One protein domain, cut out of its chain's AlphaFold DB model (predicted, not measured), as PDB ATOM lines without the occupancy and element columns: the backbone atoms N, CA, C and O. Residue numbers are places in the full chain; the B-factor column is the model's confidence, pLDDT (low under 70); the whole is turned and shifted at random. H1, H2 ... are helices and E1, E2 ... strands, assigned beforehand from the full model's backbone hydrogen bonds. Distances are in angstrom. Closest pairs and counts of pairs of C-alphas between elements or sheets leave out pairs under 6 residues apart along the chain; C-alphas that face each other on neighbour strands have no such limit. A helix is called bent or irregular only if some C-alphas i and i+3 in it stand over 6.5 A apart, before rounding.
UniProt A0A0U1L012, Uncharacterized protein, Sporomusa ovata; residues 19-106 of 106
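AT A GLANCE: This is residues 19 to 106 of the 106 residues of an uncharacterized protein of Sporomusa ovata (UniProt A0A0U1L012). A twisted four-stranded sheet has one helix, H1, tilted over one face, and at one end of the sheet a long loop, of which residues 76 to 81 stick out. The 88 printed residues hold E1 H1 E2 E3 E4 in order; the mixed sheet runs E1 E2 E3 E4, class mixed. It is only just loose, close to compact, radius of gyration of the C-alphas 14.7 A, spans 46 by 28 by 18 A.

IN THESE COORDINATES: E1, residues 27 to 33, 16.9 A, begins at C-alpha 27 (88.147, 158.981, 142.136). H1, residues 41 to 53, 19.6 A, is irregular: C-alphas 42 and 45 are 7.1 A apart. E2, residues 55 to 68, 26.7 A, bends by 120 degrees at residue 58. E3, residues 85 to 95, is 31.0 A; E4, residues 98 to 105, 22.5 A, ends at C-alpha 105 (100.087, 136.471, 148.121).

HOW THE PARTS SIT: Parallel E1 and E2 have N 30 and O 60 within hydrogen-bond range, 2.9 A; with H1 between, they form a strand-helix-strand unit, crossover right-handed. E2 and E3 are a hairpin, with N 63 and O 90 within hydrogen-bond range at 2.9 A; E3 and E4 are a hairpin too, with N 93 and O 100 within hydrogen-bond range at 3.1 A; E2, E3 and E4 make a meander, each strand the antiparallel neighbour of the one before. H1, with 7 of 9 O i to N i+4 pairs within range, is on the sheet, over E2 and E3, height 12.1 A; closest to E2 are C-alphas 52 and 61, 7.1 A.

THE WHOLE: C-alphas 76 and 96 are farthest apart, 47.6 A. The printed part has no cut; link E2 to E3 is long. pLDDT is under 70 in 29 residues, among them 78 to 90 and 95 to 106.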
ATOM      1  N   MET A  19      83.744 146.767 130.033       86.50
ATOM      2  CA  MET A  19      84.743 146.889 128.970       86.50
ATOM      3  C   MET A  19      84.701 148.276 128.321       86.50
ATOM      4  O   MET A  19      85.747 148.904 128.161       86.50
ATOM      5  N   GLY A  20      83.500 148.757 127.987       88.19
ATOM      6  CA  GLY A  20      83.278 150.039 127.310       88.19
ATOM      7  C   GLY A  20      83.073 151.248 128.227       88.19
ATOM      8  O   GLY A  20      82.947 152.365 127.733       88.19
ATOM      9  N   TYR A  21      83.007 151.063 129.547       90.62
ATOM     10  CA  TYR A  21      82.730 152.155 130.478       90.62
ATOM     11  C   TYR A  21      83.893 153.150 130.562       90.62
ATOM     12  O   TYR A  21      85.003 152.792 130.966       90.62
ATOM     13  N   GLU A  22      83.632 154.417 130.239       90.19
ATOM     14  CA  GLU A  22      84.572 155.529 130.398       90.19
ATOM     15  C   GLU A  22      84.329 156.286 131.707       90.19
ATOM     16  O   GLU A  22      83.200 156.628 132.052       90.19
ATOM     17  N   PHE A  23      85.409 156.569 132.438       90.44
ATOM     18  CA  PHE A  23      85.326 157.358 133.664       90.44
ATOM     19  C   PHE A  23      85.117 158.832 133.322       90.44
ATOM     20  O   PHE A  23      85.890 159.410 132.561       90.44
ATOM     21  N   ALA A  24      84.096 159.450 133.917       89.88
ATOM     22  CA  ALA A  24      83.825 160.875 133.738       89.88
ATOM     23  C   ALA A  24      84.761 161.768 134.572       89.88
ATOM     24  O   ALA A  24      85.076 162.886 134.174       89.88
ATOM     25  N   VAL A  25      85.200 161.275 135.732       93.25
ATOM     26  CA  VAL A  25      86.050 161.991 136.692       93.25
ATOM     27  C   VAL A  25      87.062 161.035 137.321       93.25
ATOM     28  O   VAL A  25      86.946 159.816 137.178       93.25
ATOM     29  N   ALA A  26      88.065 161.580 138.006       94.81
ATOM     30  CA  ALA A  26      88.953 160.791 138.849       94.81
ATOM     31  C   ALA A  26      88.330 160.557 140.235       94.81
ATOM     32  O   ALA A  26      87.557 161.379 140.725       94.81
ATOM     33  N   TYR A  27      88.684 159.434 140.855       95.00
ATOM     34  CA  TYR A  27      88.147 158.981 142.136       95.00
ATOM     35  C   TYR A  27      89.262 158.828 143.167       95.00
ATOM     36  O   TYR A  27      90.392 158.464 142.834       95.00
ATOM     37  N   ASP A  28      88.931 159.042 144.437       94.81
ATOM     38  CA  ASP A  28      89.860 158.777 145.539       94.81
ATOM     39  C   ASP A  28      90.030 157.280 145.788       94.81
ATOM     40  O   ASP A  28      91.102 156.839 146.195       94.81
ATOM     41  N   VAL A  29      88.985 156.488 145.524       93.44
ATOM     42  CA  VAL A  29      89.012 155.033 145.667       93.44
ATOM     43  C   VAL A  29      88.354 154.368 144.466       93.44
ATOM     44  O   VAL A  29      87.201 154.647 144.146       93.44
ATOM     45  N   ILE A  30      89.070 153.433 143.842       93.38
ATOM     46  CA  ILE A  30      88.510 152.484 142.877       93.38
ATOM     47  C   ILE A  30      88.598 151.090 143.493       93.38
ATOM     48  O   ILE A  30      89.685 150.628 143.846       93.38
ATOM     49  N   TYR A  31      87.452 150.421 143.611       92.31
ATOM     50  CA  TYR A  31      87.339 149.106 144.233       92.31
ATOM     51  C   TYR A  31      86.625 148.110 143.319       92.31
ATOM     52  O   TYR A  31      85.579 148.422 142.750       92.31
ATOM     53  N   SER A  32      87.162 146.894 143.212       89.00
ATOM     54  CA  SER A  32      86.471 145.764 142.583       89.00
ATOM     55  C   SER A  32      86.710 144.472 143.354       89.00
ATOM     56  O   SER A  32      87.828 144.165 143.775       89.00
ATOM     57  N   HIS A  33      85.654 143.674 143.486       88.06
ATOM     58  CA  HIS A  33      85.708 142.348 144.080       88.06
ATOM     59  C   HIS A  33      85.213 141.305 143.083       88.06
ATOM     60  O   HIS A  33      84.014 141.195 142.832       88.06
ATOM     61  N   GLY A  34      86.137 140.541 142.499       81.56
ATOM     62  CA  GLY A  34      85.800 139.440 141.599       81.56
ATOM     63  C   GLY A  34      85.185 139.854 140.255       81.56
ATOM     64  O   GLY A  34      84.694 138.999 139.529       81.56
ATOM     65  N   SER A  35      85.190 141.134 139.874       83.69
ATOM     66  CA  SER A  35      84.668 141.543 138.557       83.69
ATOM     67  C   SER A  35      85.748 141.485 137.474       83.69
ATOM     68  O   SER A  35      85.479 141.038 136.361       83.69
ATOM     69  N   LEU A  36      87.000 141.856 137.776       85.31
ATOM     70  CA  LEU A  36      88.021 141.965 136.720       85.31
ATOM     71  C   LEU A  36      88.524 140.615 136.182       85.31
ATOM     72  O   LEU A  36      89.229 140.578 135.177       85.31
ATOM     73  N   GLN A  37      88.160 139.495 136.812       80.75
ATOM     74  CA  GLN A  37      88.473 138.154 136.301       80.75
ATOM     75  C   GLN A  37      87.805 137.857 134.951       80.75
ATOM     76  O   GLN A  37      88.322 137.046 134.185       80.75
ATOM     77  N   PHE A  38      86.709 138.556 134.643       83.69
ATOM     78  CA  PHE A  38      85.992 138.447 133.373       83.69
ATOM     79  C   PHE A  38      86.606 139.306 132.259       83.69
ATOM     80  O   PHE A  38      86.205 139.173 131.106       83.69
ATOM     81  N   LEU A  39      87.593 140.159 132.569       84.88
ATOM     82  CA  LEU A  39      88.299 140.919 131.542       84.88
ATOM     83  C   LEU A  39      89.132 139.969 130.661       84.88
ATOM     84  O   LEU A  39      89.924 139.178 131.207       84.88
ATOM     85  N   PRO A  40      89.042 140.094 129.321       85.44
ATOM     86  CA  PRO A  40      89.952 139.435 128.393       85.44
ATOM     87  C   PRO A  40      91.409 139.742 128.742       85.44
ATOM     88  O   PRO A  40      91.751 140.881 129.068       85.44
ATOM     89  N   LEU A  41      92.280 138.731 128.660       82.50
ATOM     90  CA  LEU A  41      93.690 138.843 129.056       82.50
ATOM     91  C   LEU A  41      94.404 140.016 128.370       82.50
ATOM     92  O   LEU A  41      95.120 140.767 129.029       82.50
ATOM     93  N   GLU A  42      94.147 140.197 127.077       86.12
ATOM     94  CA  GLU A  42      94.718 141.255 126.236       86.12
ATOM     95  C   GLU A  42      94.308 142.678 126.654       86.12
ATOM     96  O   GLU A  42      95.026 143.632 126.375       86.12
ATOM     97  N   GLN A  43      93.186 142.832 127.366       84.69
ATOM     98  CA  GLN A  43      92.651 144.139 127.759       84.69
ATOM     99  C   GLN A  43      92.940 144.493 129.222       84.69
ATOM    100  O   GLN A  43      92.875 145.663 129.598       84.69
ATOM    101  N   ARG A  44      93.331 143.516 130.052       85.75
ATOM    102  CA  ARG A  44      93.573 143.720 131.492       85.75
ATOM    103  C   ARG A  44      94.561 144.845 131.774       85.75
ATOM    104  O   ARG A  44      94.298 145.672 132.641       85.75
ATOM    105  N   GLN A  45      95.682 144.890 131.052       84.94
ATOM    106  CA  GLN A  45      96.700 145.919 131.267       84.94
ATOM    107  C   GLN A  45      96.137 147.323 131.006       84.94
ATOM    108  O   GLN A  45      96.299 148.211 131.841       84.94
ATOM    109  N   ASN A  46      95.390 147.488 129.910       88.94
ATOM    110  CA  ASN A  46      94.745 148.753 129.560       88.94
ATOM    111  C   ASN A  46      93.734 149.182 130.633       88.94
ATOM    112  O   ASN A  46      93.733 150.344 131.039       88.94
ATOM    113  N   HIS A  47      92.925 148.249 131.150       88.94
ATOM    114  CA  HIS A  47      91.997 148.522 132.254       88.94
ATOM    115  C   HIS A  47      92.720 148.938 133.536       88.94
ATOM    116  O   HIS A  47      92.337 149.933 134.150       88.94
ATOM    117  N   PHE A  48      93.793 148.245 133.927       87.25
ATOM    118  CA  PHE A  48      94.564 148.632 135.113       87.25
ATOM    119  C   PHE A  48      95.215 150.007 134.960       87.25
ATOM    120  O   PHE A  48      95.216 150.791 135.909       87.25
ATOM    121  N   ASP A  49      95.751 150.328 133.785       89.06
ATOM    122  CA  ASP A  49      96.368 151.632 133.541       89.06
ATOM    123  C   ASP A  49      95.331 152.756 133.484       89.06
ATOM    124  O   ASP A  49      95.575 153.846 134.008       89.06
ATOM    125  N   LYS A  50      94.135 152.474 132.955       90.81
ATOM    126  CA  LYS A  50      92.981 153.370 133.046       90.81
ATOM    127  C   LYS A  50      92.603 153.626 134.501       90.81
ATOM    128  O   LYS A  50      92.520 154.783 134.897       90.81
ATOM    129  N   TYR A  51      92.452 152.586 135.323       91.44
ATOM    130  CA  TYR A  51      92.108 152.768 136.735       91.44
ATOM    131  C   TYR A  51      93.153 153.605 137.473       91.44
ATOM    132  O   TYR A  51      92.786 154.516 138.205       91.44
ATOM    133  N   LYS A  52      94.453 153.378 137.241       89.19
ATOM    134  CA  LYS A  52      95.511 154.217 137.832       89.19
ATOM    135  C   LYS A  52      95.397 155.681 137.408       89.19
ATOM    136  O   LYS A  52      95.527 156.555 138.257       89.19
ATOM    137  N   ARG A  53      95.142 155.949 136.120       91.56
ATOM    138  CA  ARG A  53      94.987 157.314 135.582       91.56
ATOM    139  C   ARG A  53      93.803 158.052 136.205       91.56
ATOM    140  O   ARG A  53      93.909 159.245 136.456       91.56
ATOM    141  N   TYR A  54      92.704 157.343 136.446       93.75
ATOM    142  CA  TYR A  54      91.494 157.884 137.066       93.75
ATOM    143  C   TYR A  54      91.472 157.721 138.595       93.75
ATOM    144  O   TYR A  54      90.425 157.899 139.209       93.75
ATOM    145  N   THR A  55      92.609 157.411 139.226       94.19
ATOM    146  CA  THR A  55      92.762 157.476 140.686       94.19
ATOM    147  C   THR A  55      93.495 158.764 141.050       94.19
ATOM    148  O   THR A  55      94.577 159.025 140.518       94.19
ATOM    149  N   ASN A  56      92.935 159.556 141.963       94.75
ATOM    150  CA  ASN A  56      93.562 160.791 142.437       94.75
ATOM    151  C   ASN A  56      94.945 160.530 143.064       94.75
ATOM    152  O   ASN A  56      95.253 159.429 143.526       94.75
ATOM    153  N   ILE A  57      95.798 161.560 143.110       92.06
ATOM    154  CA  ILE A  57      97.051 161.492 143.879       92.06
ATOM    155  C   ILE A  57      96.698 161.310 145.361       92.06
ATOM    156  O   ILE A  57      95.878 162.043 145.900       92.06
ATOM    157  N   GLY A  58      97.321 160.331 146.013       90.38
ATOM    158  CA  GLY A  58      96.981 159.870 147.359       90.38
ATOM    159  C   GLY A  58      95.833 158.855 147.396       90.38
ATOM    160  O   GLY A  58      95.590 158.270 148.448       90.38
ATOM    161  N   GLY A  59      95.162 158.615 146.266       91.88
ATOM    162  CA  GLY A  59      94.042 157.692 146.152       91.88
ATOM    163  C   GLY A  59      94.449 156.217 146.128       91.88
ATOM    164  O   GLY A  59      95.606 155.857 145.873       91.88
ATOM    165  N   LEU A  60      93.458 155.363 146.384       92.31
ATOM    166  CA  LEU A  60      93.585 153.919 146.521       92.31
ATOM    167  C   LEU A  60      92.930 153.181 145.358       92.31
ATOM    168  O   LEU A  60      91.779 153.415 144.996       92.31
ATOM    169  N   ASN A  61      93.641 152.194 144.838       91.25
ATOM    170  CA  ASN A  61      93.116 151.273 143.851       91.25
ATOM    171  C   ASN A  61      93.220 149.847 144.406       91.25
ATOM    172  O   ASN A  61      94.330 149.361 144.641       91.25
ATOM    173  N   ALA A  62      92.078 149.220 144.695       90.25
ATOM    174  CA  ALA A  62      91.989 147.975 145.454       90.25
ATOM    175  C   ALA A  62      91.138 146.934 144.719       90.25
ATOM    176  O   ALA A  62      89.916 147.050 144.638       90.25
ATOM    177  N   HIS A  63      91.788 145.880 144.229       87.75
ATOM    178  CA  HIS A  63      91.128 144.807 143.487       87.75
ATOM    179  C   HIS A  63      91.372 143.454 144.129       87.75
ATOM    180  O   HIS A  63      92.517 143.072 144.380       87.75
ATOM    181  N   LEU A  64      90.292 142.708 144.350       85.06
ATOM    182  CA  LEU A  64      90.345 141.316 144.781       85.06
ATOM    183  C   LEU A  64      90.157 140.424 143.559       85.06
ATOM    184  O   LEU A  64      89.092 140.427 142.935       85.06
ATOM    185  N   LEU A  65      91.221 139.704 143.202       78.69
ATOM    186  CA  LEU A  65      91.323 138.958 141.952       78.69
ATOM    187  C   LEU A  65      91.831 137.547 142.188       78.69
ATOM    188  O   LEU A  65      92.651 137.296 143.072       78.69
ATOM    189  N   PHE A  66      91.389 136.635 141.331       76.38
ATOM    190  CA  PHE A  66      91.935 135.292 141.275       76.38
ATOM    191  C   PHE A  66      93.174 135.254 140.388       76.38
ATOM    192  O   PHE A  66      93.203 135.832 139.299       76.38
ATOM    193  N   VAL A  67      94.204 134.559 140.865       74.06
ATOM    194  CA  VAL A  67      95.424 134.300 140.099       74.06
ATOM    195  C   VAL A  67      95.596 132.813 139.870       74.06
ATOM    196  O   VAL A  67      95.240 131.996 140.719       74.06
ATOM    197  N   GLU A  68      96.205 132.474 138.741       71.31
ATOM    198  CA  GLU A  68      96.662 131.119 138.493       71.31
ATOM    199  C   GLU A  68      97.840 130.782 139.410       71.31
ATOM    200  O   GLU A  68      98.852 131.490 139.447       71.31
ATOM    201  N   LYS A  69      97.721 129.679 140.150       72.00
ATOM    202  CA  LYS A  69      98.838 129.070 140.875       72.00
ATOM    203  C   LYS A  69      99.220 127.756 140.168       72.00
ATOM    204  O   LYS A  69      98.612 126.731 140.468       72.00
ATOM    205  N   PRO A  70     100.240 127.743 139.278       67.88
ATOM    206  CA  PRO A  70     100.565 126.586 138.420       67.88
ATOM    207  C   PRO A  70     101.059 125.346 139.187       67.88
ATOM    208  O   PRO A  70     101.167 124.259 138.631       67.88
ATOM    209  N   PHE A  71     101.366 125.497 140.475       78.44
ATOM    210  CA  PHE A  71     101.776 124.421 141.379       78.44
ATOM    211  C   PHE A  71     100.601 123.779 142.137       78.44
ATOM    212  O   PHE A  71     100.794 122.766 142.806       78.44
ATOM    213  N   ILE A  72      99.393 124.349 142.058       73.69
ATOM    214  CA  ILE A  72      98.182 123.766 142.643       73.69
ATOM    215  C   ILE A  72      97.473 122.989 141.540       73.69
ATOM    216  O   ILE A  72      96.994 123.576 140.568       73.69
ATOM    217  N   LYS A  73      97.403 121.665 141.692       69.44
ATOM    218  CA  LYS A  73      96.663 120.816 140.756       69.44
ATOM    219  C   LYS A  73      95.192 121.213 140.764       69.44
ATOM    220  O   LYS A  73      94.592 121.346 141.827       69.44
ATOM    221  N   THR A  74      94.640 121.385 139.572       68.12
ATOM    222  CA  THR A  74      93.213 121.605 139.369       68.12
ATOM    223  C   THR A  74      92.438 120.435 139.967       68.12
ATOM    224  O   THR A  74      92.818 119.276 139.768       68.12
ATOM    225  N   ALA A  75      91.395 120.733 140.741       73.06
ATOM    226  CA  ALA A  75      90.545 119.694 141.299       73.06
ATOM    227  C   ALA A  75      89.855 118.921 140.150       73.06
ATOM    228  O   ALA A  75      89.553 119.511 139.110       73.06
ATOM    229  N   PRO A  76      89.666 117.596 140.280       67.19
ATOM    230  CA  PRO A  76      89.175 116.747 139.189       67.19
ATOM    231  C   PRO A  76      87.744 117.080 138.726       67.19
ATOM    232  O   PRO A  76      87.338 116.645 137.653       67.19
ATOM    233  N   ASP A  77      86.999 117.849 139.514       70.25
ATOM    234  CA  ASP A  77      85.629 118.321 139.299       70.25
ATOM    235  C   ASP A  77      85.542 119.760 138.749       70.25
ATOM    236  O   ASP A  77      84.452 120.309 138.600       70.25
ATOM    237  N   TRP A  78      86.676 120.390 138.437       65.00
ATOM    238  CA  TRP A  78      86.748 121.820 138.149       65.00
ATOM    239  C   TRP A  78      86.681 122.129 136.641       65.00
ATOM    240  O   TRP A  78      87.453 121.590 135.843       65.00
ATOM    241  N   GLU A  79      85.769 123.015 136.223       57.00
ATOM    242  CA  GLU A  79      85.581 123.378 134.809       57.00
ATOM    243  C   GLU A  79      86.780 124.146 134.207       57.00
ATOM    244  O   GLU A  79      87.430 124.963 134.860       57.00
ATOM    245  N   LYS A  80      87.043 123.936 132.905       55.28
ATOM    246  CA  LYS A  80      88.220 124.437 132.153       55.28
ATOM    247  C   LYS A  80      88.424 125.962 132.138       55.28
ATOM    248  O   LYS A  80      89.500 126.406 131.753       55.28
ATOM    249  N   MET A  81      87.437 126.768 132.534       46.22
ATOM    250  CA  MET A  81      87.562 128.237 132.619       46.22
ATOM    251  C   MET A  81      88.062 128.737 133.977       46.22
ATOM    252  O   MET A  81      88.069 129.940 134.236       46.22
ATOM    253  N   SER A  82      88.468 127.829 134.856       47.44
ATOM    254  CA  SER A  82      88.549 128.127 136.268       47.44
ATOM    255  C   SER A  82      89.985 127.860 136.751       47.44
ATOM    256  O   SER A  82      90.447 126.729 136.860       47.44
ATOM    257  N   PHE A  83      90.748 128.939 136.945       51.12
ATOM    258  CA  PHE A  83      92.131 128.912 137.439       51.12
ATOM    259  C   PHE A  83      92.213 128.167 138.788       51.12
ATOM    260  O   PHE A  83      91.266 128.244 139.561       51.12
ATOM    261  N   SER A  84      93.320 127.483 139.122       50.91
ATOM    262  CA  SER A  84      93.541 126.987 140.497       50.91
ATOM    263  C   SER A  84      93.640 128.185 141.444       50.91
ATOM    264  O   SER A  84      94.647 128.897 141.459       50.91
ATOM    265  N   ILE A  85      92.547 128.446 142.161       54.38
ATOM    266  CA  ILE A  85      92.251 129.757 142.729       54.38
ATOM    267  C   ILE A  85      93.075 130.035 143.983       54.38
ATOM    268  O   ILE A  85      93.054 129.279 144.952       54.38
ATOM    269  N   CYS A  86      93.696 131.211 144.031       55.69
ATOM    270  CA  CYS A  86      93.877 131.897 145.299       55.69
ATOM    271  C   CYS A  86      93.580 133.386 145.155       55.69
ATOM    272  O   CYS A  86      93.874 133.989 144.118       55.69
ATOM    273  N   LEU A  87      92.980 133.951 146.200       56.94
ATOM    274  CA  LEU A  87      92.643 135.360 146.285       56.94
ATOM    275  C   LEU A  87      93.936 136.170 146.425       56.94
ATOM    276  O   LEU A  87      94.672 136.018 147.397       56.94
ATOM    277  N   VAL A  88      94.215 137.038 145.458       63.56
ATOM    278  CA  VAL A  88      95.268 138.047 145.578       63.56
ATOM    279  C   VAL A  88      94.614 139.405 145.696       63.56
ATOM    280  O   VAL A  88      93.730 139.769 144.918       63.56
ATOM    281  N   ILE A  89      95.093 140.162 146.676       66.12
ATOM    282  CA  ILE A  89      94.756 141.567 146.815       66.12
ATOM    283  C   ILE A  89      95.798 142.350 146.017       66.12
ATOM    284  O   ILE A  89      96.993 142.320 146.333       66.12
ATOM    285  N   TRP A  90      95.343 143.030 144.969       68.62
ATOM    286  CA  TRP A  90      96.137 144.026 144.268       68.62
ATOM    287  C   TRP A  90      95.793 145.398 144.833       68.62
ATOM    288  O   TRP A  90      94.681 145.893 144.654       68.62
ATOM    289  N   LEU A  91      96.751 145.984 145.543       73.69
ATOM    290  CA  LEU A  91      96.647 147.324 146.106       73.69
ATOM    291  C   LEU A  91      97.664 148.210 145.414       73.69
ATOM    292  O   LEU A  91      98.848 147.865 145.376       73.69
ATOM    293  N   SER A  92      97.227 149.361 144.915       77.88
ATOM    294  CA  SER A  92      98.152 150.414 144.518       77.88
ATOM    295  C   SER A  92      97.750 151.769 145.067       77.88
ATOM    296  O   SER A  92      96.570 152.116 145.045       77.88
ATOM    297  N   ILE A  93      98.750 152.533 145.498       77.81
ATOM    298  CA  ILE A  93      98.608 153.938 145.879       77.81
ATOM    299  C   ILE A  93      99.254 154.780 144.785       77.81
ATOM    300  O   ILE A  93     100.375 154.493 144.350       77.81
ATOM    301  N   THR A  94      98.552 155.816 144.334       76.56
ATOM    302  CA  THR A  94      99.091 156.777 143.367       76.56
ATOM    303  C   THR A  94      99.789 157.910 144.115       76.56
ATOM    304  O   THR A  94      99.162 158.638 144.870       76.56
ATOM    305  N   MET A  95     101.091 158.095 143.907       69.44
ATOM    306  CA  MET A  95     101.885 159.180 144.493       69.44
ATOM    307  C   MET A  95     102.619 159.940 143.390       69.44
ATOM    308  O   MET A  95     103.370 159.337 142.628       69.44
ATOM    309  N   ASN A  96     102.442 161.263 143.303       67.31
ATOM    310  CA  ASN A  96     103.153 162.125 142.343       67.31
ATOM    311  C   ASN A  96     103.141 161.586 140.892       67.31
ATOM    312  O   ASN A  96     104.170 161.558 140.219       67.31
ATOM    313  N   GLY A  97     101.990 161.078 140.432       60.66
ATOM    314  CA  GLY A  97     101.828 160.499 139.090       60.66
ATOM    315  C   GLY A  97     102.437 159.102 138.887       60.66
ATOM    316  O   GLY A  97     102.395 158.580 137.776       60.66
ATOM    317  N   LYS A  98     102.985 158.474 139.935       57.03
ATOM    318  CA  LYS A  98     103.499 157.096 139.922       57.03
ATOM    319  C   LYS A  98     102.639 156.210 140.817       57.03
ATOM    320  O   LYS A  98     102.381 156.558 141.965       57.03
ATOM    321  N   SER A  99     102.219 155.049 140.323       65.44
ATOM    322  CA  SER A  99     101.487 154.070 141.138       65.44
ATOM    323  C   SER A  99     102.442 153.021 141.697       65.44
ATOM    324  O   SER A  99     103.166 152.370 140.942       65.44
ATOM    325  N   PHE A 100     102.416 152.831 143.013       66.62
ATOM    326  CA  PHE A 100     103.184 151.799 143.707       66.62
ATOM    327  C   PHE A 100     102.247 150.655 144.076       66.62
ATOM    328  O   PHE A 100     101.279 150.869 144.800       66.62
ATOM    329  N   GLY A 101     102.504 149.460 143.537       63.06
ATOM    330  CA  GLY A 101     101.658 148.283 143.728       63.06
ATOM    331  C   GLY A 101     102.268 147.276 144.698       63.06
ATOM    332  O   GLY A 101     103.416 146.870 144.518       63.06
ATOM    333  N   VAL A 102     101.487 146.820 145.676       57.31
ATOM    334  CA  VAL A 102     101.823 145.674 146.529       57.31
ATOM    335  C   VAL A 102     100.963 144.490 146.095       57.31
ATOM    336  O   VAL A 102      99.744 144.599 145.964       57.31
ATOM    337  N   ARG A 103     101.610 143.347 145.852       59.09
ATOM    338  CA  ARG A 103     100.941 142.063 145.606       59.09
ATOM    339  C   ARG A 103     101.110 141.200 146.846       59.09
ATOM    340  O   ARG A 103     102.156 140.581 147.013       59.09
ATOM    341  N   ASN A 104     100.087 141.152 147.694       46.41
ATOM    342  CA  ASN A 104     100.082 140.221 148.817       46.41
ATOM    343  C   ASN A 104      99.546 138.872 148.341       46.41
ATOM    344  O   ASN A 104      98.402 138.752 147.903       46.41
ATOM    345  N   LYS A 105     100.421 137.867 148.388       45.53
ATOM    346  CA  LYS A 105     100.087 136.471 148.121       45.53
ATOM    347  C   LYS A 105      99.510 135.915 149.424       45.53
ATOM    348  O   LYS A 105     100.281 135.574 150.316       45.53
ATOM    349  N   LEU A 106      98.185 135.929 149.554       40.72
ATOM    350  CA  LEU A 106      97.509 135.122 150.569       40.72
ATOM    351  C   LEU A 106      97.569 133.633 150.164       40.72
ATOM    352  O   LEU A 106      97.804 133.316 148.958       40.72
TER     353      LEU A 106